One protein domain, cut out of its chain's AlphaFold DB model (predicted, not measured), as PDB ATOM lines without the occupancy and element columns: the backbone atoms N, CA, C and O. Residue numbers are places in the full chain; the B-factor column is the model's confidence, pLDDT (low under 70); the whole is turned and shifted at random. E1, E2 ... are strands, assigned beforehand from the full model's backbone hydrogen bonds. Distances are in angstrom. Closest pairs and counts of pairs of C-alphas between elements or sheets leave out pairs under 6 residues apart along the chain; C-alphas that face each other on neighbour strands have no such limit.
ATOM      1  N   CYS A   3      56.360  20.689  35.798       84.31
ATOM      2  CA  CYS A   3      55.818  22.042  35.915       84.31
ATOM      3  C   CYS A   3      55.434  22.365  37.361       84.31
ATOM      4  O   CYS A   3      54.900  21.530  38.087       84.31
ATOM      5  N   GLU A   4      55.662  23.608  37.774       89.06
ATOM      6  CA  GLU A   4      55.332  24.080  39.118       89.06
ATOM      7  C   GLU A   4      54.747  25.486  39.071       89.06
ATOM      8  O   GLU A   4      55.361  26.410  38.544       89.06
ATOM      9  N   TYR A   5      53.615  25.720  39.724       85.25
ATOM     10  CA  TYR A   5      53.220  27.092  40.015       85.25
ATOM     11  C   TYR A   5      52.648  27.254  41.412       85.25
ATOM     12  O   TYR A   5      51.967  26.384  41.956       85.25
ATOM     13  N   ILE A   6      52.968  28.401  42.006       88.44
ATOM     14  CA  ILE A   6      52.560  28.767  43.358       88.44
ATOM     15  C   ILE A   6      51.471  29.824  43.256       88.44
ATOM     16  O   ILE A   6      51.648  30.845  42.594       88.44
ATOM     17  N   ILE A   7      50.357  29.590  43.939       86.12
ATOM     18  CA  ILE A   7      49.272  30.548  44.099       86.12
ATOM     19  C   ILE A   7      49.394  31.160  45.494       86.12
ATOM     20  O   ILE A   7      49.316  30.463  46.507       86.12
ATOM     21  N   GLU A   8      49.554  32.477  45.553       87.75
ATOM     22  CA  GLU A   8      49.626  33.263  46.781       87.75
ATOM     23  C   GLU A   8      48.316  34.054  46.960       87.75
ATOM     24  O   GLU A   8      48.043  34.988  46.195       87.75
ATOM     25  N   PRO A   9      47.476  33.719  47.964       76.81
ATOM     26  CA  PRO A   9      46.163  34.346  48.114       76.81
ATOM     27  C   PRO A   9      46.214  35.737  48.767       76.81
ATOM     28  O   PRO A   9      45.209  36.448  48.773       76.81
ATOM     29  N   GLY A  10      47.362  36.123  49.330       73.44
ATOM     30  CA  GLY A  10      47.490  37.284  50.208       73.44
ATOM     31  C   GLY A  10      46.914  37.041  51.611       73.44
ATOM     32  O   GLY A  10      46.393  35.969  51.928       73.44
ATOM     33  N   ASP A  11      47.023  38.044  52.482       71.38
ATOM     34  CA  ASP A  11      46.608  37.914  53.880       71.38
ATOM     35  C   ASP A  11      45.089  37.740  54.036       71.38
ATOM     36  O   ASP A  11      44.286  38.484  53.467       71.38
ATOM     37  N   ARG A  12      44.691  36.803  54.912       69.38
ATOM     38  CA  ARG A  12      43.289  36.518  55.297       69.38
ATOM     39  C   ARG A  12      42.387  36.048  54.151       69.38
ATOM     40  O   ARG A  12      41.163  36.188  54.231       69.38
ATOM     41  N   ALA A  13      42.973  35.472  53.115       75.00
ATOM     42  CA  ALA A  13      42.255  34.875  52.005       75.00
ATOM     43  C   ALA A  13      42.502  33.362  51.939       75.00
ATOM     44  O   ALA A  13      43.499  32.858  52.452       75.00
ATOM     45  N   PHE A  14      41.570  32.645  51.325       81.00
ATOM     46  CA  PHE A  14      41.674  31.220  51.050       81.00
ATOM     47  C   PHE A  14      41.626  30.976  49.544       81.00
ATOM     48  O   PHE A  14      40.934  31.681  48.804       81.00
ATOM     49  N   ILE A  15      42.384  29.979  49.104       84.88
ATOM     50  CA  ILE A  15      42.402  29.495  47.727       84.88
ATOM     51  C   ILE A  15      41.397  28.364  47.624       84.88
ATOM     52  O   ILE A  15      41.379  27.482  48.484       84.88
ATOM     53  N   ALA A  16      40.612  28.382  46.557       84.94
ATOM     54  CA  ALA A  16      39.915  27.216  46.049       84.94
ATOM     55  C   ALA A  16      40.472  26.892  44.658       84.94
ATOM     56  O   ALA A  16      40.625  27.790  43.826       84.94
ATOM     57  N   PHE A  17      40.808  25.627  44.446       86.75
ATOM     58  CA  PHE A  17      41.343  25.082  43.208       86.75
ATOM     59  C   PHE A  17      40.390  24.004  42.705       86.75
ATOM     60  O   PHE A  17      40.036  23.089  43.451       86.75
ATOM     61  N   GLN A  18      39.967  24.132  41.455       86.38
ATOM     62  CA  GLN A  18      39.041  23.200  40.834       86.38
ATOM     63  C   GLN A  18      39.601  22.747  39.492       86.38
ATOM     64  O   GLN A  18      39.871  23.549  38.595       86.38
ATOM     65  N   VAL A  19      39.740  21.432  39.372       86.44
ATOM     66  CA  VAL A  19      40.056  20.766  38.116       86.44
ATOM     67  C   VAL A  19      38.763  20.680  37.302       86.44
ATOM     68  O   VAL A  19      37.718  20.278  37.804       86.44
ATOM     69  N   LEU A  20      38.816  21.139  36.056       80.56
ATOM     70  CA  LEU A  20      37.696  21.160  35.111       80.56
ATOM     71  C   LEU A  20      37.792  20.012  34.106       80.56
ATOM     72  O   LEU A  20      36.781  19.537  33.595       80.56
ATOM     73  N   ASN A  21      39.017  19.592  33.799       84.12
ATOM     74  CA  ASN A  21      39.316  18.447  32.956       84.12
ATOM     75  C   ASN A  21      40.630  17.822  33.431       84.12
ATOM     76  O   ASN A  21      41.577  18.559  33.708       84.12
ATOM     77  N   LEU A  22      40.672  16.496  33.513       85.69
ATOM     78  CA  LEU A  22      41.869  15.720  33.806       85.69
ATOM     79  C   LEU A  22      41.917  14.556  32.820       85.69
ATOM     80  O   LEU A  22      40.924  13.842  32.663       85.69
ATOM     81  N   ASN A  23      43.031  14.416  32.118       85.50
ATOM     82  CA  ASN A  23      43.300  13.290  31.243       85.50
ATOM     83  C   ASN A  23      44.806  13.047  31.247       85.50
ATOM     84  O   ASN A  23      45.535  13.656  30.462       85.50
ATOM     85  N   LEU A  24      45.232  12.216  32.188       88.38
ATOM     86  CA  LEU A  24      46.604  11.776  32.398       88.38
ATOM     87  C   LEU A  24      46.692  10.260  32.205       88.38
ATOM     88  O   LEU A  24      45.667   9.597  32.005       88.38
ATOM     89  N   GLU A  25      47.914   9.733  32.242       90.12
ATOM     90  CA  GLU A  25      48.156   8.293  32.259       90.12
ATOM     91  C   GLU A  25      47.362   7.604  33.377       90.12
ATOM     92  O   GLU A  25      47.154   8.177  34.451       90.12
ATOM     93  N   GLU A  26      46.874   6.400  33.070       92.81
ATOM     94  CA  GLU A  26      46.130   5.576  34.020       92.81
ATOM     95  C   GLU A  26      47.073   4.961  35.064       92.81
ATOM     96  O   GLU A  26      48.178   4.534  34.736       92.81
ATOM     97  N   GLU A  27      46.618   4.888  36.312       94.56
ATOM     98  CA  GLU A  27      47.328   4.284  37.427       94.56
ATOM     99  C   GLU A  27      47.608   2.813  37.126       94.56
ATOM    100  O   GLU A  27      46.698   2.017  36.875       94.56
ATOM    101  N   ASP A  28      48.882   2.442  37.224       93.25
ATOM    102  CA  ASP A  28      49.322   1.061  37.092       93.25
ATOM    103  C   ASP A  28      49.921   0.587  38.416       93.25
ATOM    104  O   ASP A  28      50.855   1.179  38.963       93.25
ATOM    105  N   GLU A  29      49.334  -0.474  38.969       93.31
ATOM    106  CA  GLU A  29      49.757  -1.108  40.224       93.31
ATOM    107  C   GLU A  29      49.981  -0.132  41.408       93.31
ATOM    108  O   GLU A  29      50.883  -0.329  42.228       93.31
ATOM    109  N   GLY A  30      49.156   0.914  41.550       91.00
ATOM    110  CA  GLY A  30      49.295   1.901  42.632       91.00
ATOM    111  C   GLY A  30      50.251   3.055  42.330       91.00
ATOM    112  O   GLY A  30      50.565   3.836  43.233       91.00
ATOM    113  N   THR A  31      50.751   3.152  41.098       92.44
ATOM    114  CA  THR A  31      51.701   4.182  40.671       92.44
ATOM    115  C   THR A  31      51.060   5.104  39.641       92.44
ATOM    116  O   THR A  31      50.669   4.667  38.564       92.44
ATOM    117  N   CYS A  32      51.011   6.400  39.958       93.94
ATOM    118  CA  CYS A  32      50.744   7.450  38.979       93.94
ATOM    119  C   CYS A  32      52.080   7.925  38.386       93.94
ATOM    120  O   CYS A  32      52.858   8.584  39.085       93.94
ATOM    121  N   TYR A  33      52.358   7.605  37.124       91.31
ATOM    122  CA  TYR A  33      53.549   8.091  36.414       91.31
ATOM    123  C   TYR A  33      53.381   9.561  35.985       91.31
ATOM    124  O   TYR A  33      54.234  10.410  36.284       91.31
ATOM    125  N   ASP A  34      52.202   9.878  35.443       89.94
ATOM    126  CA  ASP A  34      51.712  11.233  35.212       89.94
ATOM    127  C   ASP A  34      50.751  11.669  36.319       89.94
ATOM    128  O   ASP A  34      49.744  11.014  36.582       89.94
ATOM    129  N   TYR A  35      51.009  12.805  36.966       93.81
ATOM    130  CA  TYR A  35      50.130  13.293  38.025       93.81
ATOM    131  C   TYR A  35      50.158  14.805  38.216       93.81
ATOM    132  O   TYR A  35      51.144  15.498  37.948       93.81
ATOM    133  N   ILE A  36      49.068  15.309  38.788       94.19
ATOM    134  CA  ILE A  36      49.044  16.598  39.473       94.19
ATOM    135  C   ILE A  36      49.121  16.387  40.990       94.19
ATOM    136  O   ILE A  36      48.388  15.583  41.558       94.19
ATOM    137  N   GLU A  37      49.981  17.134  41.675       95.88
ATOM    138  CA  GLU A  37      50.026  17.190  43.136       95.88
ATOM    139  C   GLU A  37      49.655  18.595  43.620       95.88
ATOM    140  O   GLU A  37      50.179  19.605  43.140       95.88
ATOM    141  N   VAL A  38      48.766  18.664  44.612       96.56
ATOM    142  CA  VAL A  38      48.359  19.923  45.249       96.56
ATOM    143  C   VAL A  38      48.881  19.964  46.677       96.56
ATOM    144  O   VAL A  38      48.550  19.106  47.487       96.56
ATOM    145  N   ILE A  39      49.665  20.984  47.025       97.12
ATOM    146  CA  ILE A  39      50.366  21.069  48.315       97.12
ATOM    147  C   ILE A  39      50.006  22.378  49.030       97.12
ATOM    148  O   ILE A  39      50.152  23.471  48.479       97.12
ATOM    149  N   GLU A  40      49.583  22.297  50.297       95.06
ATOM    150  CA  GLU A  40      49.471  23.468  51.179       95.06
ATOM    151  C   GLU A  40      50.843  23.789  51.772       95.06
ATOM    152  O   GLU A  40      51.345  23.090  52.654       95.06
ATOM    153  N   MET A  41      51.453  24.881  51.313       94.38
ATOM    154  CA  MET A  41      52.844  25.200  51.647       94.38
ATOM    155  C   MET A  41      53.027  25.616  53.106       94.38
ATOM    156  O   MET A  41      54.092  25.412  53.678       94.38
ATOM    157  N   LYS A  42      51.985  26.173  53.737       91.19
ATOM    158  CA  LYS A  42      52.044  26.607  55.141       91.19
ATOM    159  C   LYS A  42      52.320  25.442  56.096       91.19
ATOM    160  O   LYS A  42      52.999  25.622  57.102       91.19
ATOM    161  N   THR A  43      51.759  24.275  55.796       94.75
ATOM    162  CA  THR A  43      51.905  23.045  56.587       94.75
ATOM    163  C   THR A  43      52.807  22.020  55.907       94.75
ATOM    164  O   THR A  43      53.070  20.976  56.494       94.75
ATOM    165  N   ASN A  44      53.272  22.313  54.688       95.44
ATOM    166  CA  ASN A  44      53.948  21.377  53.795       95.44
ATOM    167  C   ASN A  44      53.190  20.044  53.657       95.44
ATOM    168  O   ASN A  44      53.777  18.965  53.699       95.44
ATOM    169  N   ARG A  45      51.857  20.126  53.568       96.56
ATOM    170  CA  ARG A  45      50.972  18.963  53.501       96.56
ATOM    171  C   ARG A  45      50.464  18.783  52.078       96.56
ATOM    172  O   ARG A  45      49.794  19.678  51.557       96.56
ATOM    173  N   SER A  46      50.703  17.604  51.508       97.31
ATOM    174  CA  SER A  46      50.036  17.176  50.278       97.31
ATOM    175  C   SER A  46      48.527  17.045  50.526       97.31
ATOM    176  O   SER A  46      48.081  16.438  51.507       97.31
ATOM    177  N   LYS A  47      47.738  17.713  49.688       96.69
ATOM    178  CA  LYS A  47      46.271  17.666  49.658       96.69
ATOM    179  C   LYS A  47      45.766  16.552  48.741       96.69
ATOM    180  O   LYS A  47      44.589  16.222  48.834       96.69
ATOM    181  N   GLY A  48      46.640  15.986  47.914       95.94
ATOM    182  CA  GLY A  48      46.358  14.857  47.042       95.94
ATOM    183  C   GLY A  48      47.297  14.825  45.839       95.94
ATOM    184  O   GLY A  48      47.817  15.866  45.424       95.94
ATOM    185  N   ILE A  49      47.475  13.615  45.319       95.62
ATOM    186  CA  ILE A  49      48.089  13.301  44.032       95.62
ATOM    187  C   ILE A  49      46.952  12.755  43.168       95.62
ATOM    188  O   ILE A  49      46.181  11.926  43.650       95.62
ATOM    189  N   PHE A  50      46.811  13.257  41.945       95.19
ATOM    190  CA  PHE A  50      45.713  12.897  41.052       95.19
ATOM    191  C   PHE A  50      46.258  12.539  39.671       95.19
ATOM    192  O   PHE A  50      47.004  13.331  39.087       95.19
ATOM    193  N   CYS A  51      45.863  11.375  39.168       94.25
ATOM    194  CA  CYS A  51      46.149  10.872  37.826       94.25
ATOM    195  C   CYS A  51      44.847  10.406  37.141       94.25
ATOM    196  O   CYS A  51      43.754  10.755  37.600       94.25
ATOM    197  N   ASP A  52      44.937   9.696  36.018       93.44
ATOM    198  CA  ASP A  52      43.796   9.174  35.260       93.44
ATOM    199  C   ASP A  52      42.868  10.275  34.706       93.44
ATOM    200  O   ASP A  52      43.282  11.282  34.122       93.44
ATOM    201  N   ARG A  53      41.555  10.056  34.852       93.12
ATOM    202  CA  ARG A  53      40.464  10.919  34.387       93.12
ATOM    203  C   ARG A  53      39.500  11.288  35.513       93.12
ATOM    204  O   ARG A  53      38.434  11.849  35.249       93.12
ATOM    205  N   GLU A  54      39.843  10.964  36.760       93.00
ATOM    206  CA  GLU A  54      39.002  11.267  37.914       93.00
ATOM    207  C   GLU A  54      39.230  12.709  38.377       93.00
ATOM    208  O   GLU A  54      40.303  13.094  38.834       93.00
ATOM    209  N   ILE A  55      38.197  13.539  38.244       91.88
ATOM    210  CA  ILE A  55      38.258  14.940  38.659       91.88
ATOM    211  C   ILE A  55      38.046  15.020  40.180       91.88
ATOM    212  O   ILE A  55      36.966  14.642  40.644       91.88
ATOM    213  N   PRO A  56      39.006  15.553  40.962       95.38
ATOM    214  CA  PRO A  56      38.838  15.687  42.404       95.38
ATOM    215  C   PRO A  56      37.812  16.761  42.780       95.38
ATOM    216  O   PRO A  56      37.553  17.708  42.031       95.38
ATOM    217  N   GLU A  57      37.274  16.660  43.998       94.50
ATOM    218  CA  GLU A  57      36.509  17.754  44.599       94.50
ATOM    219  C   GLU A  57      37.362  19.023  44.751       94.50
ATOM    220  O   GLU A  57      38.591  18.983  44.751       94.50
ATOM    221  N   VAL A  58      36.702  20.173  44.921       88.81
ATOM    222  CA  VAL A  58      37.381  21.468  45.078       88.81
ATOM    223  C   VAL A  58      38.362  21.428  46.253       88.81
ATOM    224  O   VAL A  58      37.980  21.262  47.414       88.81
ATOM    225  N   ILE A  59      39.637  21.670  45.959       94.19
ATOM    226  CA  ILE A  59      40.721  21.627  46.938       94.19
ATOM    227  C   ILE A  59      40.928  23.029  47.499       94.19
ATOM    228  O   ILE A  59      41.035  24.002  46.752       94.19
ATOM    229  N   SER A  60      41.011  23.147  48.824       91.50
ATOM    230  CA  SER A  60      41.172  24.440  49.491       91.50
ATOM    231  C   SER A  60      42.453  24.555  50.319       91.50
ATOM    232  O   SER A  60      42.945  23.591  50.921       91.50
ATOM    233  N   SER A  61      42.993  25.774  50.360       91.81
ATOM    234  CA  SER A  61      44.170  26.138  51.154       91.81
ATOM    235  C   SER A  61      43.973  27.486  51.842       91.81
ATOM    236  O   SER A  61      43.447  28.431  51.252       91.81
ATOM    237  N   SER A  62      44.426  27.584  53.093       85.69
ATOM    238  CA  SER A  62      44.396  28.819  53.896       85.69
ATOM    239  C   SER A  62      45.668  29.669  53.761       85.69
ATOM    240  O   SER A  62      45.811  30.705  54.411       85.69
ATOM    241  N   GLY A  63      46.618  29.200  52.955       87.38
ATOM    242  CA  GLY A  63      47.886  29.855  52.661       87.38
ATOM    243  C   GLY A  63      48.346  29.530  51.241       87.38
ATOM    244  O   GLY A  63      47.546  29.009  50.457       87.38
ATOM    245  N   PRO A  64      49.615  29.811  50.900       91.81
ATOM    246  CA  PRO A  64      50.134  29.527  49.570       91.81
ATOM    247  C   PRO A  64      49.906  28.064  49.176       91.81
ATOM    248  O   PRO A  64      50.138  27.150  49.976       91.81
ATOM    249  N   MET A  65      49.399  27.865  47.963       93.31
ATOM    250  CA  MET A  65      49.130  26.556  47.379       93.31
ATOM    251  C   MET A  65      50.130  26.328  46.251       93.31
ATOM    252  O   MET A  65      50.225  27.153  45.345       93.31
ATOM    253  N   LYS A  66      50.874  25.227  46.313       94.94
ATOM    254  CA  LYS A  66      51.773  24.794  45.245       94.94
ATOM    255  C   LYS A  66      51.071  23.718  44.429       94.94
ATOM    256  O   LYS A  66      50.575  22.752  45.005       94.94
ATOM    257  N   ILE A  67      51.038  23.905  43.115       92.88
ATOM    258  CA  ILE A  67      50.565  22.916  42.150       92.88
ATOM    259  C   ILE A  67      51.786  22.389  41.410       92.88
ATOM    260  O   ILE A  67      52.562  23.174  40.858       92.88
ATOM    261  N   VAL A  68      51.961  21.075  41.426       92.25
ATOM    262  CA  VAL A  68      52.996  20.371  40.670       92.25
ATOM    263  C   VAL A  68      52.304  19.536  39.611       92.25
ATOM    264  O   VAL A  68      51.338  18.851  39.916       92.25
ATOM    265  N   PHE A  69      52.801  19.596  38.385       91.19
ATOM    266  CA  PHE A  69      52.503  18.607  37.362       91.19
ATOM    267  C   PHE A  69      53.792  17.861  37.041       91.19
ATOM    268  O   PHE A  69      54.818  18.483  36.748       91.19
ATOM    269  N   HIS A  70      53.730  16.543  37.133       89.12
ATOM    270  CA  HIS A  70      54.818  15.643  36.805       89.12
ATOM    271  C   HIS A  70      54.345  14.692  35.715       89.12
ATOM    272  O   HIS A  70      53.239  14.169  35.799       89.12
ATOM    273  N   SER A  71      55.206  14.469  34.735       86.44
ATOM    274  CA  SER A  71      55.057  13.411  33.746       86.44
ATOM    275  C   SER A  71      56.402  12.734  33.535       86.44
ATOM    276  O   SER A  71      57.443  13.401  33.611       86.44
ATOM    277  N   ASP A  72      56.402  11.434  33.290       84.75
ATOM    278  CA  ASP A  72      57.615  10.678  32.973       84.75
ATOM    279  C   ASP A  72      57.954  10.667  31.469       84.75
ATOM    280  O   ASP A  72      59.014  10.163  31.095       84.75
ATOM    281  N   GLU A  73      57.127  11.329  30.647       78.25
ATOM    282  CA  GLU A  73      57.284  11.477  29.188       78.25
ATOM    283  C   GLU A  73      56.997  10.189  28.402       78.25
ATOM    284  O   GLU A  73      57.412  10.034  27.249       78.25
ATOM    285  N   VAL A  74      56.271   9.254  29.014       79.31
ATOM    286  CA  VAL A  74      55.760   8.035  28.392       79.31
ATOM    287  C   VAL A  74      54.230   8.095  28.405       79.31
ATOM    288  O   VAL A  74      53.628   8.569  29.351       79.31
ATOM    289  N   LEU A  75      53.584   7.644  27.319       78.31
ATOM    290  CA  LEU A  75      52.113   7.626  27.195       78.31
ATOM    291  C   LEU A  75      51.435   8.990  27.441       78.31
ATOM    292  O   LEU A  75      50.576   9.141  28.299       78.31
ATOM    293  N   GLU A  76      51.751   9.970  26.601       73.00
ATOM    294  CA  GLU A  76      51.246  11.335  26.763       73.00
ATOM    295  C   GLU A  76      49.749  11.494  26.445       73.00
ATOM    296  O   GLU A  76      49.234  11.066  25.398       73.00
ATOM    297  N   TYR A  77      49.063  12.218  27.331       78.06
ATOM    298  CA  TYR A  77      47.657  12.602  27.217       78.06
ATOM    299  C   TYR A  77      47.490  14.136  27.249       78.06
ATOM    300  O   TYR A  77      48.416  14.857  27.613       78.06
ATOM    301  N   PRO A  78      46.305  14.678  26.888       76.94
ATOM    302  CA  PRO A  78      46.044  16.124  26.827       76.94
ATOM    303  C   PRO A  78      46.265  16.944  28.114       76.94
ATOM    304  O   PRO A  78      46.123  18.169  28.066       76.94
ATOM    305  N   GLY A  79      46.551  16.312  29.255       81.31
ATOM    306  CA  GLY A  79      46.923  16.995  30.489       81.31
ATOM    307  C   GLY A  79      45.724  17.365  31.360       81.31
ATOM    308  O   GLY A  79      44.775  16.598  31.526       81.31
ATOM    309  N   PHE A  80      45.759  18.566  31.939       83.56
ATOM    310  CA  PHE A  80      44.696  19.055  32.815       83.56
ATOM    311  C   PHE A  80      44.313  20.505  32.519       83.56
ATOM    312  O   PHE A  80      45.130  21.348  32.144       83.56
ATOM    313  N   LEU A  81      43.042  20.818  32.753       77.12
ATOM    314  CA  LEU A  81      42.520  22.177  32.794       77.12
ATOM    315  C   LEU A  81      42.007  22.438  34.202       77.12
ATOM    316  O   LEU A  81      41.138  21.717  34.685       77.12
ATOM    317  N   ALA A  82      42.494  23.495  34.841       82.12
ATOM    318  CA  ALA A  82      42.036  23.889  36.163       82.12
ATOM    319  C   ALA A  82      41.962  25.406  36.281       82.12
ATOM    320  O   ALA A  82      42.722  26.131  35.641       82.12
ATOM    321  N   HIS A  83      41.067  25.878  37.140       72.56
ATOM    322  CA  HIS A  83      41.037  27.269  37.566       72.56
ATOM    323  C   HIS A  83      41.168  27.371  39.083       72.56
ATOM    324  O   HIS A  83      40.926  26.418  39.829       72.56
ATOM    325  N   TYR A  84      41.556  28.553  39.539       78.62
ATOM    326  CA  TYR A  84      41.547  28.880  40.950       78.62
ATOM    327  C   TYR A  84      40.844  30.212  41.157       78.62
ATOM    328  O   TYR A  84      40.873  31.102  40.304       78.62
ATOM    329  N   TRP A  85      40.252  30.375  42.332       70.56
ATOM    330  CA  TRP A  85      39.789  31.671  42.790       70.56
ATOM    331  C   TRP A  85      40.215  31.895  44.229       70.56
ATOM    332  O   TRP A  85      40.303  30.981  45.053       70.56
ATOM    333  N   VAL A  86      40.492  33.159  44.526       75.31
ATOM    334  CA  VAL A  86      40.845  33.598  45.867       75.31
ATOM    335  C   VAL A  86      39.613  34.221  46.493       75.31
ATOM    336  O   VAL A  86      39.055  35.196  45.988       75.31
ATOM    337  N   SER A  87      39.194  33.654  47.614       69.12
ATOM    338  CA  SER A  87      38.074  34.150  48.396       69.12
ATOM    339  C   SER A  87      38.594  34.786  49.671       69.12
ATOM    340  O   SER A  87      39.458  34.244  50.355       69.12
ATOM    341  N   VAL A  88      38.052  35.946  50.022       66.50
ATOM    342  CA  VAL A  88      38.362  36.590  51.297       66.50
ATOM    343  C   VAL A  88      37.208  36.332  52.246       66.50
ATOM    344  O   VAL A  88      36.046  36.452  51.850       66.50
ATOM    345  N   LEU A  89      37.507  36.011  53.507       57.34
ATOM    346  CA  LEU A  89      36.475  36.041  54.537       57.34
ATOM    347  C   LEU A  89      35.856  37.444  54.516       57.34
ATOM    348  O   LEU A  89      36.571  38.439  54.659       57.34
ATOM    349  N   LYS A  90      34.539  37.526  54.285       53.31
ATOM    350  CA  LYS A  90      33.763  38.770  54.386       53.31
ATOM    351  C   LYS A  90      33.825  39.257  55.835       53.31
ATOM    352  O   LYS A  90      32.899  39.055  56.609       53.31
ATOM    353  N   GLN A  91      34.929  39.870  56.235       50.28
ATOM    354  CA  GLN A  91      35.009  40.580  57.497       50.28
ATOM    355  C   GLN A  91      34.379  41.952  57.263       50.28
ATOM    356  O   GLN A  91      34.792  42.641  56.334       50.28
ATOM    357  N   CYS A  92      33.331  42.266  58.033       46.44
ATOM    358  CA  CYS A  92      32.441  43.430  57.926       46.44
ATOM    359  C   CYS A  92      33.064  44.622  57.181       46.44
ATOM    360  O   CYS A  92      33.814  45.409  57.755       46.44
ATOM    361  N   LEU A  93      32.759  44.744  55.887       50.09
ATOM    362  CA  LEU A  93      33.258  45.819  55.036       50.09
ATOM    363  C   LEU A  93      32.406  47.064  55.260       50.09
ATOM    364  O   LEU A  93      31.444  47.312  54.538       50.09
ATOM    365  N   SER A  94      32.766  47.851  56.266       51.94
ATOM    366  CA  SER A  94      32.240  49.202  56.463       51.94
ATOM    367  C   SER A  94      32.952  50.261  55.611       51.94
ATOM    368  O   SER A  94      32.725  51.439  55.829       51.94
ATOM    369  N   ASN A  95      33.762  49.883  54.615       53.91
ATOM    370  CA  ASN A  95      34.289  50.787  53.587       53.91
ATOM    371  C   ASN A  95      34.506  50.011  52.277       53.91
ATOM    372  O   ASN A  95      34.946  48.863  52.309       53.91
ATOM    373  N   GLY A  96      34.150  50.629  51.146       55.16
ATOM    374  CA  GLY A  96      33.947  50.005  49.831       55.16
ATOM    375  C   GLY A  96      34.964  48.934  49.408       55.16
ATOM    376  O   GLY A  96      36.169  49.059  49.617       55.16
ATOM    377  N   LEU A  97      34.453  47.876  48.770       57.19
ATOM    378  CA  LEU A  97      35.240  46.801  48.164       57.19
ATOM    379  C   LEU A  97      36.249  47.381  47.157       57.19
ATOM    380  O   LEU A  97      35.869  47.798  46.064       57.19
ATOM    381  N   LYS A  98      37.543  47.396  47.501       59.94
ATOM    382  CA  LYS A  98      38.612  47.619  46.515       59.94
ATOM    383  C   LYS A  98      38.638  46.438  45.536       59.94
ATOM    384  O   LYS A  98      38.572  45.289  45.974       59.94
ATOM    385  N   ALA A  99      38.757  46.720  44.237       61.44
ATOM    386  CA  ALA A  99      38.851  45.695  43.198       61.44
ATOM    387  C   ALA A  99      40.053  44.765  43.448       61.44
ATOM    388  O   ALA A  99      41.151  45.230  43.764       61.44
ATOM    389  N   MET A 100      39.833  43.457  43.332       70.56
ATOM    390  CA  MET A 100      40.893  42.451  43.395       70.56
ATOM    391  C   MET A 100      41.376  42.138  41.985       70.56
ATOM    392  O   MET A 100      40.552  41.967  41.091       70.56
ATOM    393  N   HIS A 101      42.692  42.054  41.820       77.69
ATOM    394  CA  HIS A 101      43.351  41.664  40.579       77.69
ATOM    395  C   HIS A 101      44.210  40.425  40.825       77.69
ATOM    396  O   HIS A 101      44.884  40.332  41.851       77.69
ATOM    397  N   ALA A 102      44.194  39.492  39.882       77.81
ATOM    398  CA  ALA A 102      45.120  38.377  39.823       77.81
ATOM    399  C   ALA A 102      46.289  38.740  38.902       77.81
ATOM    400  O   ALA A 102      46.122  39.347  37.840       77.81
ATOM    401  N   TRP A 103      47.484  38.362  39.328       85.06
ATOM    402  CA  TRP A 103      48.711  38.522  38.574       85.06
ATOM    403  C   TRP A 103      49.345  37.166  38.363       85.06
ATOM    404  O   TRP A 103      49.347  36.358  39.284       85.06
ATOM    405  N   PHE A 104      49.944  36.951  37.201       85.50
ATOM    406  CA  PHE A 104      50.818  35.810  36.974       85.50
ATOM    407  C   PHE A 104      52.139  36.274  36.380       85.50
ATOM    408  O   PHE A 104      52.183  37.191  35.553       85.50
ATOM    409  N   ARG A 105      53.228  35.636  36.795       87.94
ATOM    410  CA  ARG A 105      54.532  35.774  36.155       87.94
ATOM    411  C   ARG A 105      55.194  34.413  36.061       87.94
ATOM    412  O   ARG A 105      55.189  33.657  37.033       87.94
ATOM    413  N   PHE A 106      55.816  34.143  34.923       87.25
ATOM    414  CA  PHE A 106      56.721  33.009  34.820       87.25
ATOM    415  C   PHE A 106      57.974  33.291  35.657       87.25
ATOM    416  O   PHE A 106      58.405  34.438  35.804       87.25
ATOM    417  N   THR A 107      58.558  32.241  36.216       87.69
ATOM    418  CA  THR A 107      59.925  32.207  36.757       87.69
ATOM    419  C   THR A 107      60.830  31.323  35.908       87.69
ATOM    420  O   THR A 107      62.034  31.556  35.898       87.69
ATOM    421  N   ASP A 108      60.250  30.397  35.145       87.50
ATOM    422  CA  ASP A 108      60.940  29.591  34.144       87.50
ATOM    423  C   ASP A 108      59.949  29.107  33.072       87.50
ATOM    424  O   ASP A 108      58.756  28.974  33.351       87.50
ATOM    425  N   ILE A 109      60.423  28.860  31.853       86.69
ATOM    426  CA  ILE A 109      59.651  28.186  30.799       86.69
ATOM    427  C   ILE A 109      60.610  27.543  29.798       86.69
ATOM    428  O   ILE A 109      61.531  28.186  29.293       86.69
ATOM    429  N   SER A 110      60.381  26.271  29.514       88.12
ATOM    430  CA  SER A 110      61.136  25.468  28.566       88.12
ATOM    431  C   SER A 110      60.221  24.389  28.001       88.12
ATOM    432  O   SER A 110      60.223  23.253  28.466       88.12
ATOM    433  N   LEU A 111      59.441  24.784  26.998       87.12
ATOM    434  CA  LEU A 111      58.500  23.930  26.268       87.12
ATOM    435  C   LEU A 111      58.954  23.740  24.820       87.12
ATOM    436  O   LEU A 111      59.827  24.487  24.354       87.12
ATOM    437  N   GLU A 112      58.330  22.814  24.089       87.25
ATOM    438  CA  GLU A 112      58.567  22.662  22.655       87.25
ATOM    439  C   GLU A 112      58.354  23.990  21.913       87.25
ATOM    440  O   GLU A 112      57.393  24.731  22.133       87.25
ATOM    441  N   PHE A 113      59.289  24.338  21.030       89.50
ATOM    442  CA  PHE A 113      59.168  25.551  20.237       89.50
ATOM    443  C   PHE A 113      58.403  25.293  18.940       89.50
ATOM    444  O   PHE A 113      58.835  24.533  18.079       89.50
ATOM    445  N   HIS A 114      57.350  26.077  18.728       90.50
ATOM    446  CA  HIS A 114      56.713  26.215  17.428       90.50
ATOM    447  C   HIS A 114      56.459  27.691  17.122       90.50
ATOM    448  O   HIS A 114      56.066  28.456  18.000       90.50
ATOM    449  N   SER A 115      56.596  28.093  15.855       90.12
ATOM    450  CA  SER A 115      56.397  29.489  15.418       90.12
ATOM    451  C   SER A 115      55.031  30.080  15.805       90.12
ATOM    452  O   SER A 115      54.898  31.292  15.947       90.12
ATOM    453  N   SER A 116      54.026  29.220  15.985       90.31
ATOM    454  CA  SER A 116      52.666  29.573  16.423       90.31
ATOM    455  C   SER A 116      52.261  28.955  17.772       90.31
ATOM    456  O   SER A 116      51.094  29.049  18.133       90.31
ATOM    457  N   CYS A 117      53.182  28.302  18.496       91.06
ATOM    458  CA  CYS A 117      52.908  27.580  19.752       91.06
ATOM    459  C   CYS A 117      51.690  26.638  19.663       91.06
ATOM    460  O   CYS A 117      50.718  26.787  20.403       91.06
ATOM    461  N   ASN A 118      51.713  25.724  18.687       88.19
ATOM    462  CA  ASN A 118      50.612  24.783  18.445       88.19
ATOM    463  C   ASN A 118      50.830  23.401  19.072       88.19
ATOM    464  O   ASN A 118      49.856  22.658  19.135       88.19
ATOM    465  N   TYR A 119      52.055  23.102  19.503       85.88
ATOM    466  CA  TYR A 119      52.427  21.870  20.198       85.88
ATOM    467  C   TYR A 119      52.297  22.101  21.708       85.88
ATOM    468  O   TYR A 119      51.203  22.444  22.161       85.88
ATOM    469  N   ASP A 120      53.394  22.080  22.462       84.50
ATOM    470  CA  ASP A 120      53.393  22.467  23.873       84.50
ATOM    471  C   ASP A 120      53.199  23.973  24.079       84.50
ATOM    472  O   ASP A 120      53.940  24.804  23.538       84.50
ATOM    473  N   TYR A 121      52.232  24.365  24.912       87.12
ATOM    474  CA  TYR A 121      52.071  25.762  25.308       87.12
ATOM    475  C   TYR A 121      51.367  25.965  26.649       87.12
ATOM    476  O   TYR A 121      50.514  25.194  27.086       87.12
ATOM    477  N   VAL A 122      51.659  27.118  27.253       87.56
ATOM    478  CA  VAL A 122      50.842  27.711  28.315       87.56
ATOM    479  C   VAL A 122      50.051  28.880  27.739       87.56
ATOM    480  O   VAL A 122      50.597  29.750  27.057       87.56
ATOM    481  N   GLU A 123      48.758  28.926  28.035       89.62
ATOM    482  CA  GLU A 123      47.864  30.026  27.695       89.62
ATOM    483  C   GLU A 123      47.214  30.593  28.959       89.62
ATOM    484  O   GLU A 123      46.783  29.859  29.848       89.62
ATOM    485  N   ILE A 124      47.155  31.922  29.044       89.25
ATOM    486  CA  ILE A 124      46.636  32.640  30.210       89.25
ATOM    487  C   ILE A 124      45.416  33.446  29.775       89.25
ATOM    488  O   ILE A 124      45.482  34.163  28.775       89.25
ATOM    489  N   PHE A 125      44.333  33.381  30.546       88.50
ATOM    490  CA  PHE A 125      43.075  34.069  30.260       88.50
ATOM    491  C   PHE A 125      42.721  35.094  31.343       88.50
ATOM    492  O   PHE A 125      42.928  34.879  32.537       88.50
ATOM    493  N   ASP A 126      42.155  36.219  30.909       89.56
ATOM    494  CA  ASP A 126      41.686  37.339  31.727       89.56
ATOM    495  C   ASP A 126      40.306  37.052  32.354       89.56
ATOM    496  O   ASP A 126      39.287  37.641  31.982       89.56
ATOM    497  N   GLY A 127      40.261  36.066  33.248       84.12
ATOM    498  CA  GLY A 127      39.056  35.583  33.922       84.12
ATOM    499  C   GLY A 127      39.184  34.118  34.333       84.12
ATOM    500  O   GLY A 127      40.275  33.564  34.308       84.12
ATOM    501  N   ASP A 128      38.083  33.488  34.722       76.31
ATOM    502  CA  ASP A 128      38.024  32.114  35.241       76.31
ATOM    503  C   ASP A 128      37.564  31.070  34.208       76.31
ATOM    504  O   ASP A 128      37.403  29.898  34.557       76.31
ATOM    505  N   SER A 129      37.363  31.470  32.945       80.38
ATOM    506  CA  SER A 129      36.861  30.596  31.881       80.38
ATOM    507  C   SER A 129      37.621  30.752  30.560       80.38
ATOM    508  O   SER A 129      38.198  31.798  30.260       80.38
ATOM    509  N   LEU A 130      37.545  29.722  29.711       82.50
ATOM    510  CA  LEU A 130      38.103  29.745  28.351       82.50
ATOM    511  C   LEU A 130      37.383  30.728  27.408       82.50
ATOM    512  O   LEU A 130      37.883  31.005  26.321       82.50
ATOM    513  N   ALA A 131      36.216  31.250  27.801       89.62
ATOM    514  CA  ALA A 131      35.496  32.273  27.045       89.62
ATOM    515  C   ALA A 131      36.049  33.690  27.291       89.62
ATOM    516  O   ALA A 131      35.703  34.625  26.567       89.62
ATOM    517  N   ASN A 132      36.887  33.870  28.317       92.00
ATOM    518  CA  ASN A 132      37.521  35.148  28.611       92.00
ATOM    519  C   ASN A 132      38.642  35.478  27.609       92.00
ATOM    520  O   ASN A 132      39.092  34.646  26.825       92.00
ATOM    521  N   ARG A 133      39.115  36.728  27.627       95.50
ATOM    522  CA  ARG A 133      40.185  37.192  26.733       95.50
ATOM    523  C   ARG A 133      41.496  36.451  27.020       95.50
ATOM    524  O   ARG A 133      41.992  36.504  28.138       95.50
ATOM    525  N   SER A 134      42.106  35.871  25.991       94.50
ATOM    526  CA  SER A 134      43.452  35.288  26.070       94.50
ATOM    527  C   SER A 134      44.557  36.359  26.023       94.50
ATOM    528  O   SER A 134      44.470  37.337  25.274       94.50
ATOM    529  N   PHE A 135      45.625  36.164  26.804       93.00
ATOM    530  CA  PHE A 135      46.891  36.909  26.715       93.00
ATOM    531  C   PHE A 135      47.878  36.313  25.690       93.00
ATOM    532  O   PHE A 135      49.000  36.821  25.533       93.00
ATOM    533  N   GLY A 136      47.454  35.265  24.982       92.50
ATOM    534  CA  GLY A 136      48.215  34.537  23.975       92.50
ATOM    535  C   GLY A 136      48.910  33.292  24.523       92.50
ATOM    536  O   GLY A 136      49.172  33.180  25.723       92.50
ATOM    537  N   LYS A 137      49.230  32.379  23.601       91.50
ATOM    538  CA  LYS A 137      49.999  31.157  23.854       91.50
ATOM    539  C   LYS A 137      51.492  31.453  23.984       91.50
ATOM    540  O   LYS A 137      52.012  32.346  23.312       91.50
ATOM    541  N   LEU A 138      52.168  30.699  24.842       91.12
ATOM    542  CA  LEU A 138      53.594  30.827  25.135       91.12
ATOM    543  C   LEU A 138      54.242  29.446  25.104       91.12
ATOM    544  O   LEU A 138      53.728  28.520  25.723       91.12
ATOM    545  N   CYS A 139      55.367  29.338  24.405       90.31
ATOM    546  CA  CYS A 139      56.120  28.104  24.209       90.31
ATOM    547  C   CYS A 139      57.613  28.410  23.990       90.31
ATOM    548  O   CYS A 139      58.008  29.581  23.897       90.31
ATOM    549  N   GLY A 140      58.451  27.377  23.881       89.56
ATOM    550  CA  GLY A 140      59.899  27.530  23.766       89.56
ATOM    551  C   GLY A 140      60.593  27.858  25.094       89.56
ATOM    552  O   GLY A 140      60.028  27.726  26.178       89.56
ATOM    553  N   LYS A 141      61.844  28.323  24.987       86.75
ATOM    554  CA  LYS A 141      62.745  28.619  26.123       86.75
ATOM    555  C   LYS A 141      62.840  30.111  26.458       86.75
ATOM    556  O   LYS A 141      63.679  30.539  27.250       86.75
ATOM    557  N   PHE A 142      62.046  30.946  25.784       73.06
ATOM    558  CA  PHE A 142      62.178  32.394  25.897       73.06
ATOM    559  C   PHE A 142      61.319  32.927  27.040       73.06
ATOM    560  O   PHE A 142      60.109  33.098  26.912       73.06
ATOM    561  N   PHE A 143      61.978  33.223  28.157       68.06
ATOM    562  CA  PHE A 143      61.362  33.770  29.358       68.06
ATOM    563  C   PHE A 143      60.612  35.091  29.081       68.06
ATOM    564  O   PHE A 143      61.254  36.116  28.801       68.06
ATOM    565  N   PRO A 144      59.268  35.138  29.192       68.50
ATOM    566  CA  PRO A 144      58.528  36.377  29.032       68.50
ATOM    567  C   PRO A 144      58.803  37.262  30.251       68.50
ATOM    568  O   PRO A 144      58.272  37.027  31.333       68.50
ATOM    569  N   ARG A 145      59.576  38.343  30.084       69.94
ATOM    570  CA  ARG A 145      59.781  39.376  31.125       69.94
ATOM    571  C   ARG A 145      58.528  40.243  31.363       69.94
ATOM    572  O   ARG A 145      58.646  41.431  31.658       69.94
ATOM    573  N   ARG A 146      57.327  39.685  31.182       80.25
ATOM    574  CA  ARG A 146      56.045  40.379  31.342       80.25
ATOM    575  C   ARG A 146      55.238  39.760  32.478       80.25
ATOM    576  O   ARG A 146      55.180  38.540  32.606       80.25
ATOM    577  N   ASN A 147      54.584  40.618  33.252       85.00
ATOM    578  CA  ASN A 147      53.555  40.214  34.202       85.00
ATOM    579  C   ASN A 147      52.198  40.240  33.493       85.00
ATOM    580  O   ASN A 147      51.902  41.174  32.745       85.00
ATOM    581  N   PHE A 148      51.373  39.234  33.750       88.38
ATOM    582  CA  PHE A 148      49.989  39.168  33.299       88.38
ATOM    583  C   PHE A 148      49.109  39.718  34.406       88.38
ATOM    584  O   PHE A 148      49.258  39.297  35.547       88.38
ATOM    585  N   GLN A 149      48.223  40.655  34.085       88.56
ATOM    586  CA  GLN A 149      47.304  41.264  35.043       88.56
ATOM    587  C   GLN A 149      45.878  41.055  34.559       88.56
ATOM    588  O   GLN A 149      45.549  41.501  33.460       88.56
ATOM    589  N   SER A 150      45.030  40.444  35.382       84.94
ATOM    590  CA  SER A 150      43.606  40.333  35.079       84.94
ATOM    591  C   SER A 150      42.863  41.656  35.310       84.94
ATOM    592  O   SER A 150      43.216  42.467  36.175       84.94
ATOM    593  N   SER A 151      41.777  41.877  34.575       86.19
ATOM    594  CA  SER A 151      40.829  42.965  34.792       86.19
ATOM    595  C   SER A 151      39.966  42.749  36.037       86.19
ATOM    596  O   SER A 151      39.481  43.721  36.610       86.19
ATOM    597  N   GLY A 152      39.777  41.489  36.446       78.75
ATOM    598  CA  GLY A 152      38.984  41.084  37.611       78.75
ATOM    599  C   GLY A 152      39.777  40.262  38.626       78.75
ATOM    600  O   GLY A 152      41.002  40.253  38.618       78.75
ATOM    601  N   ASN A 153      39.077  39.535  39.492       71.94
ATOM    602  CA  ASN A 153      39.658  38.791  40.614       71.94
ATOM    603  C   ASN A 153      40.117  37.364  40.270       71.94
ATOM    604  O   ASN A 153      40.486  36.624  41.183       71.94
ATOM    605  N   ALA A 154      40.066  36.971  38.998       74.75
ATOM    606  CA  ALA A 154      40.375  35.621  38.551       74.75
ATOM    607  C   ALA A 154      41.255  35.623  37.299       74.75
ATOM    608  O   ALA A 154      41.225  36.564  36.502       74.75
ATOM    609  N   MET A 155      42.029  34.553  37.158       81.25
ATOM    610  CA  MET A 155      42.865  34.250  36.005       81.25
ATOM    611  C   MET A 155      42.874  32.733  35.817       81.25
ATOM    612  O   MET A 155      42.990  31.989  36.791       81.25
ATOM    613  N   LEU A 156      42.762  32.285  34.572       79.62
ATOM    614  CA  LEU A 156      42.803  30.880  34.193       79.62
ATOM    615  C   LEU A 156      44.130  30.621  33.486       79.62
ATOM    616  O   LEU A 156      44.505  31.352  32.566       79.62
ATOM    617  N   ILE A 157      44.828  29.575  33.923       84.12
ATOM    618  CA  ILE A 157      46.076  29.112  33.321       84.12
ATOM    619  C   ILE A 157      45.787  27.744  32.725       84.12
ATOM    620  O   ILE A 157      45.420  26.812  33.437       84.12
ATOM    621  N   ARG A 158      45.933  27.641  31.409       80.94
ATOM    622  CA  ARG A 158      45.769  26.399  30.664       80.94
ATOM    623  C   ARG A 158      47.132  25.938  30.184       80.94
ATOM    624  O   ARG A 158      47.826  26.691  29.505       80.94
ATOM    625  N   PHE A 159      47.474  24.702  30.503       83.50
ATOM    626  CA  PHE A 159      48.631  24.024  29.946       83.50
ATOM    627  C   PHE A 159      48.153  22.952  28.966       83.50
ATOM    628  O   PHE A 159      47.158  22.281  29.235       83.50
ATOM    629  N   VAL A 160      48.795  22.867  27.805       77.81
ATOM    630  CA  VAL A 160      48.487  21.887  26.760       77.81
ATOM    631  C   VAL A 160      49.800  21.339  26.230       77.81
ATOM    632  O   VAL A 160      50.689  22.124  25.903       77.81
ATOM    633  N   THR A 161      49.872  20.019  26.130       73.94
ATOM    634  CA  THR A 161      50.939  19.262  25.473       73.94
ATOM    635  C   THR A 161      50.359  18.485  24.293       73.94
ATOM    636  O   THR A 161      49.132  18.331  24.182       73.94
ATOM    637  N   ASP A 162      51.212  18.019  23.389       70.81
ATOM    638  CA  ASP A 162      50.842  17.047  22.359       70.81
ATOM    639  C   ASP A 162      51.709  15.782  22.439       70.81
ATOM    640  O   ASP A 162      52.490  15.640  23.364       70.81
ATOM    641  N   GLN A 163      51.507  14.828  21.518       65.88
ATOM    642  CA  GLN A 163      52.252  13.555  21.481       65.88
ATOM    643  C   GLN A 163      53.593  13.675  20.724       65.88
ATOM    644  O   GLN A 163      54.003  12.727  20.044       65.88
ATOM    645  N   SER A 164      54.186  14.874  20.674       66.44
ATOM    646  CA  SER A 164      55.337  15.183  19.821       66.44
ATOM    647  C   SER A 164      56.619  15.474  20.618       66.44
ATOM    648  O   SER A 164      56.977  14.672  21.473       66.44
ATOM    649  N   VAL A 165      57.438  16.471  20.265       65.81
ATOM    650  CA  VAL A 165      58.790  16.597  20.842       65.81
ATOM    651  C   VAL A 165      58.717  17.029  22.301       65.81
ATOM    652  O   VAL A 165      58.451  18.185  22.603       65.81
ATOM    653  N   VAL A 166      59.113  16.131  23.198       62.59
ATOM    654  CA  VAL A 166      59.090  16.415  24.631       62.59
ATOM    655  C   VAL A 166      60.291  17.258  25.056       62.59
ATOM    656  O   VAL A 166      61.449  16.836  24.979       62.59
ATOM    657  N   GLU A 167      60.030  18.473  25.538       67.81
ATOM    658  CA  GLU A 167      61.020  19.275  26.260       67.81
ATOM    659  C   GLU A 167      60.871  19.054  27.771       67.81
ATOM    660  O   GLU A 167      59.862  19.388  28.388       67.81
ATOM    661  N   THR A 168      61.925  18.550  28.410       65.88
ATOM    662  CA  THR A 168      61.884  18.115  29.819       65.88
ATOM    663  C   THR A 168      61.696  19.258  30.831       65.88
ATOM    664  O   THR A 168      61.405  19.021  32.007       65.88
ATOM    665  N   GLY A 169      61.874  20.512  30.397       72.75
ATOM    666  CA  GLY A 169      62.005  21.672  31.281       72.75
ATOM    667  C   GLY A 169      60.696  22.264  31.823       72.75
ATOM    668  O   GLY A 169      60.737  22.919  32.865       72.75
ATOM    669  N   GLY A 170      59.552  22.034  31.168       83.06
ATOM    670  CA  GLY A 170      58.231  22.470  31.641       83.06
ATOM    671  C   GLY A 170      58.100  23.987  31.857       83.06
ATOM    672  O   GLY A 170      58.669  24.794  31.119       83.06
ATOM    673  N   PHE A 171      57.336  24.415  32.869       86.88
ATOM    674  CA  PHE A 171      57.263  25.826  33.267       86.88
ATOM    675  C   PHE A 171      57.196  26.016  34.780       86.88
ATOM    676  O   PHE A 171      56.689  25.172  35.522       86.88
ATOM    677  N   LYS A 172      57.669  27.180  35.234       88.81
ATOM    678  CA  LYS A 172      57.511  27.642  36.609       88.81
ATOM    679  C   LYS A 172      56.876  29.018  36.665       88.81
ATOM    680  O   LYS A 172      57.168  29.872  35.825       88.81
ATOM    681  N   GLY A 173      56.033  29.274  37.660       88.25
ATOM    682  CA  GLY A 173      55.417  30.589  37.815       88.25
ATOM    683  C   GLY A 173      54.837  30.879  39.191       88.25
ATOM    684  O   GLY A 173      54.696  30.004  40.041       88.25
ATOM    685  N   VAL A 174      54.505  32.150  39.404       84.62
ATOM    686  CA  VAL A 174      53.865  32.631  40.632       84.62
ATOM    687  C   VAL A 174      52.619  33.420  40.262       84.62
ATOM    688  O   VAL A 174      52.689  34.372  39.478       84.62
ATOM    689  N   ALA A 175      51.496  33.021  40.852       84.06
ATOM    690  CA  ALA A 175      50.215  33.692  40.769       84.06
ATOM    691  C   ALA A 175      49.944  34.444  42.082       84.06
ATOM    692  O   ALA A 175      50.010  33.853  43.155       84.06
ATOM    693  N   VAL A 176      49.630  35.737  42.016       80.56
ATOM    694  CA  VAL A 176      49.401  36.587  43.196       80.56
ATOM    695  C   VAL A 176      48.056  37.286  43.071       80.56
ATOM    696  O   VAL A 176      47.784  37.929  42.059       80.56
ATOM    697  N   ALA A 177      47.225  37.221  44.109       74.31
ATOM    698  CA  ALA A 177      46.024  38.047  44.203       74.31
ATOM    699  C   ALA A 177      46.312  39.325  45.008       74.31
ATOM    700  O   ALA A 177      46.652  39.260  46.189       74.31
ATOM    701  N   THR A 178      46.147  40.502  44.396       71.19
ATOM    702  CA  THR A 178      46.311  41.795  45.078       71.19
ATOM    703  C   THR A 178      44.985  42.539  45.188       71.19
ATOM    704  O   THR A 178      44.152  42.537  44.279       71.19
ATOM    705  N   ARG A 179      44.779  43.224  46.317       67.19
ATOM    706  CA  ARG A 179      43.701  44.209  46.475       67.19
ATOM    707  C   ARG A 179      44.197  45.563  45.980       67.19
ATOM    708  O   ARG A 179      45.066  46.158  46.605       67.19
ATOM    709  N   GLY A 180      43.614  46.065  44.896       54.88
ATOM    710  CA  GLY A 180      44.038  47.307  44.256       54.88
ATOM    711  C   GLY A 180      45.341  47.177  43.457       54.88
ATOM    712  O   GLY A 180      46.106  46.219  43.591       54.88
TER     713      GLY A 180
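This is residues 3 to 180 of the 195 residues of the protein "CUB domain-containing protein" of Soboliphyme baturini (UniProt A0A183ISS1). The domain is a sandwich, two twisted sheets of six strands face to face, with the strands of one at 6 degrees to those of the other. One sheet runs E4, E3, E6, E1, E12, E8 and is mixed; the other runs E5, E2, E7, E11, E9, E10 and is antiparallel, and the chain passes between the two sheets again and again. The long link from E7 to E8 lies at one end of the longest axis. The printed part has 178 residues with no named helix and twelve named strands, E1 to E12 along the chain; its class is all strand, though 88 of the 178 residues, under half, are in named elements. The whole is compact, with a radius of gyration of the C-alphas of 16.5 A and spans of 55 by 40 by 27 A.

E1, residues 3 to 8, is parallel to E12, residues 170 to 179, at 9 degrees, with N 6 and O 173 3.1 A apart, within hydrogen-bond range. Its antiparallel neighbour is E6, residues 65 to 70, with N 5 and O 67 at 3.0 A. E2, residues 13 to 23, bends by 52 degrees at residue 20; it is antiparallel to E7, residues 79 to 88, with N 16 and O 85 at 3.0 A, and to E5, residues 59 to 61, with N 17 and O 59 at 2.8 A. E3, residues 35 to 40, and the edge strand E4, residues 45 to 50, form a hairpin, with N 38 and O 48 at 3.1 A. E3 is also antiparallel to E6, with N 37 and O 68 at 2.8 A. E8, residues 100 to 110, bends by 54 degrees at residue 107 and is antiparallel to E12, with N 105 and O 174 at 3.0 A. E9, residues 121 to 126, and the edge strand E10, residues 133 to 138, form a hairpin, with N 135 and O 124 at 2.8 A. E11, residues 154 to 160, is antiparallel to E9, with N 158 and O 123 at 2.8 A. E11 is also antiparallel to E7, where C-alphas 83 and 156 face each other at 5.2 A, but no N and O are within hydrogen-bond range. Between the sheets, the closest C-alphas of E8 and E11, those of Ala 102 and Ala 154, are 5.6 A apart.

E1 begins at C-alpha 3, (55.818, 22.042, 35.915). E2 measures 30.0 A from first to last C-alpha, E7 29.8 A and E8 30.3 A. E12 measures 30.1 A and ends at C-alpha 179, (43.701, 44.209, 46.475).

The two C-alphas farthest apart, those of Glu 29 and Asn 95, are 55.8 A apart. The printed part has no cut. The links E2 to E3, E7 to E8 and E10 to E11 are long. The mean pLDDT of the printed part is 82.9; it is under 70 at residues 12, 87 to 99, 143 to 145, 163 to 168 and 179 to 180.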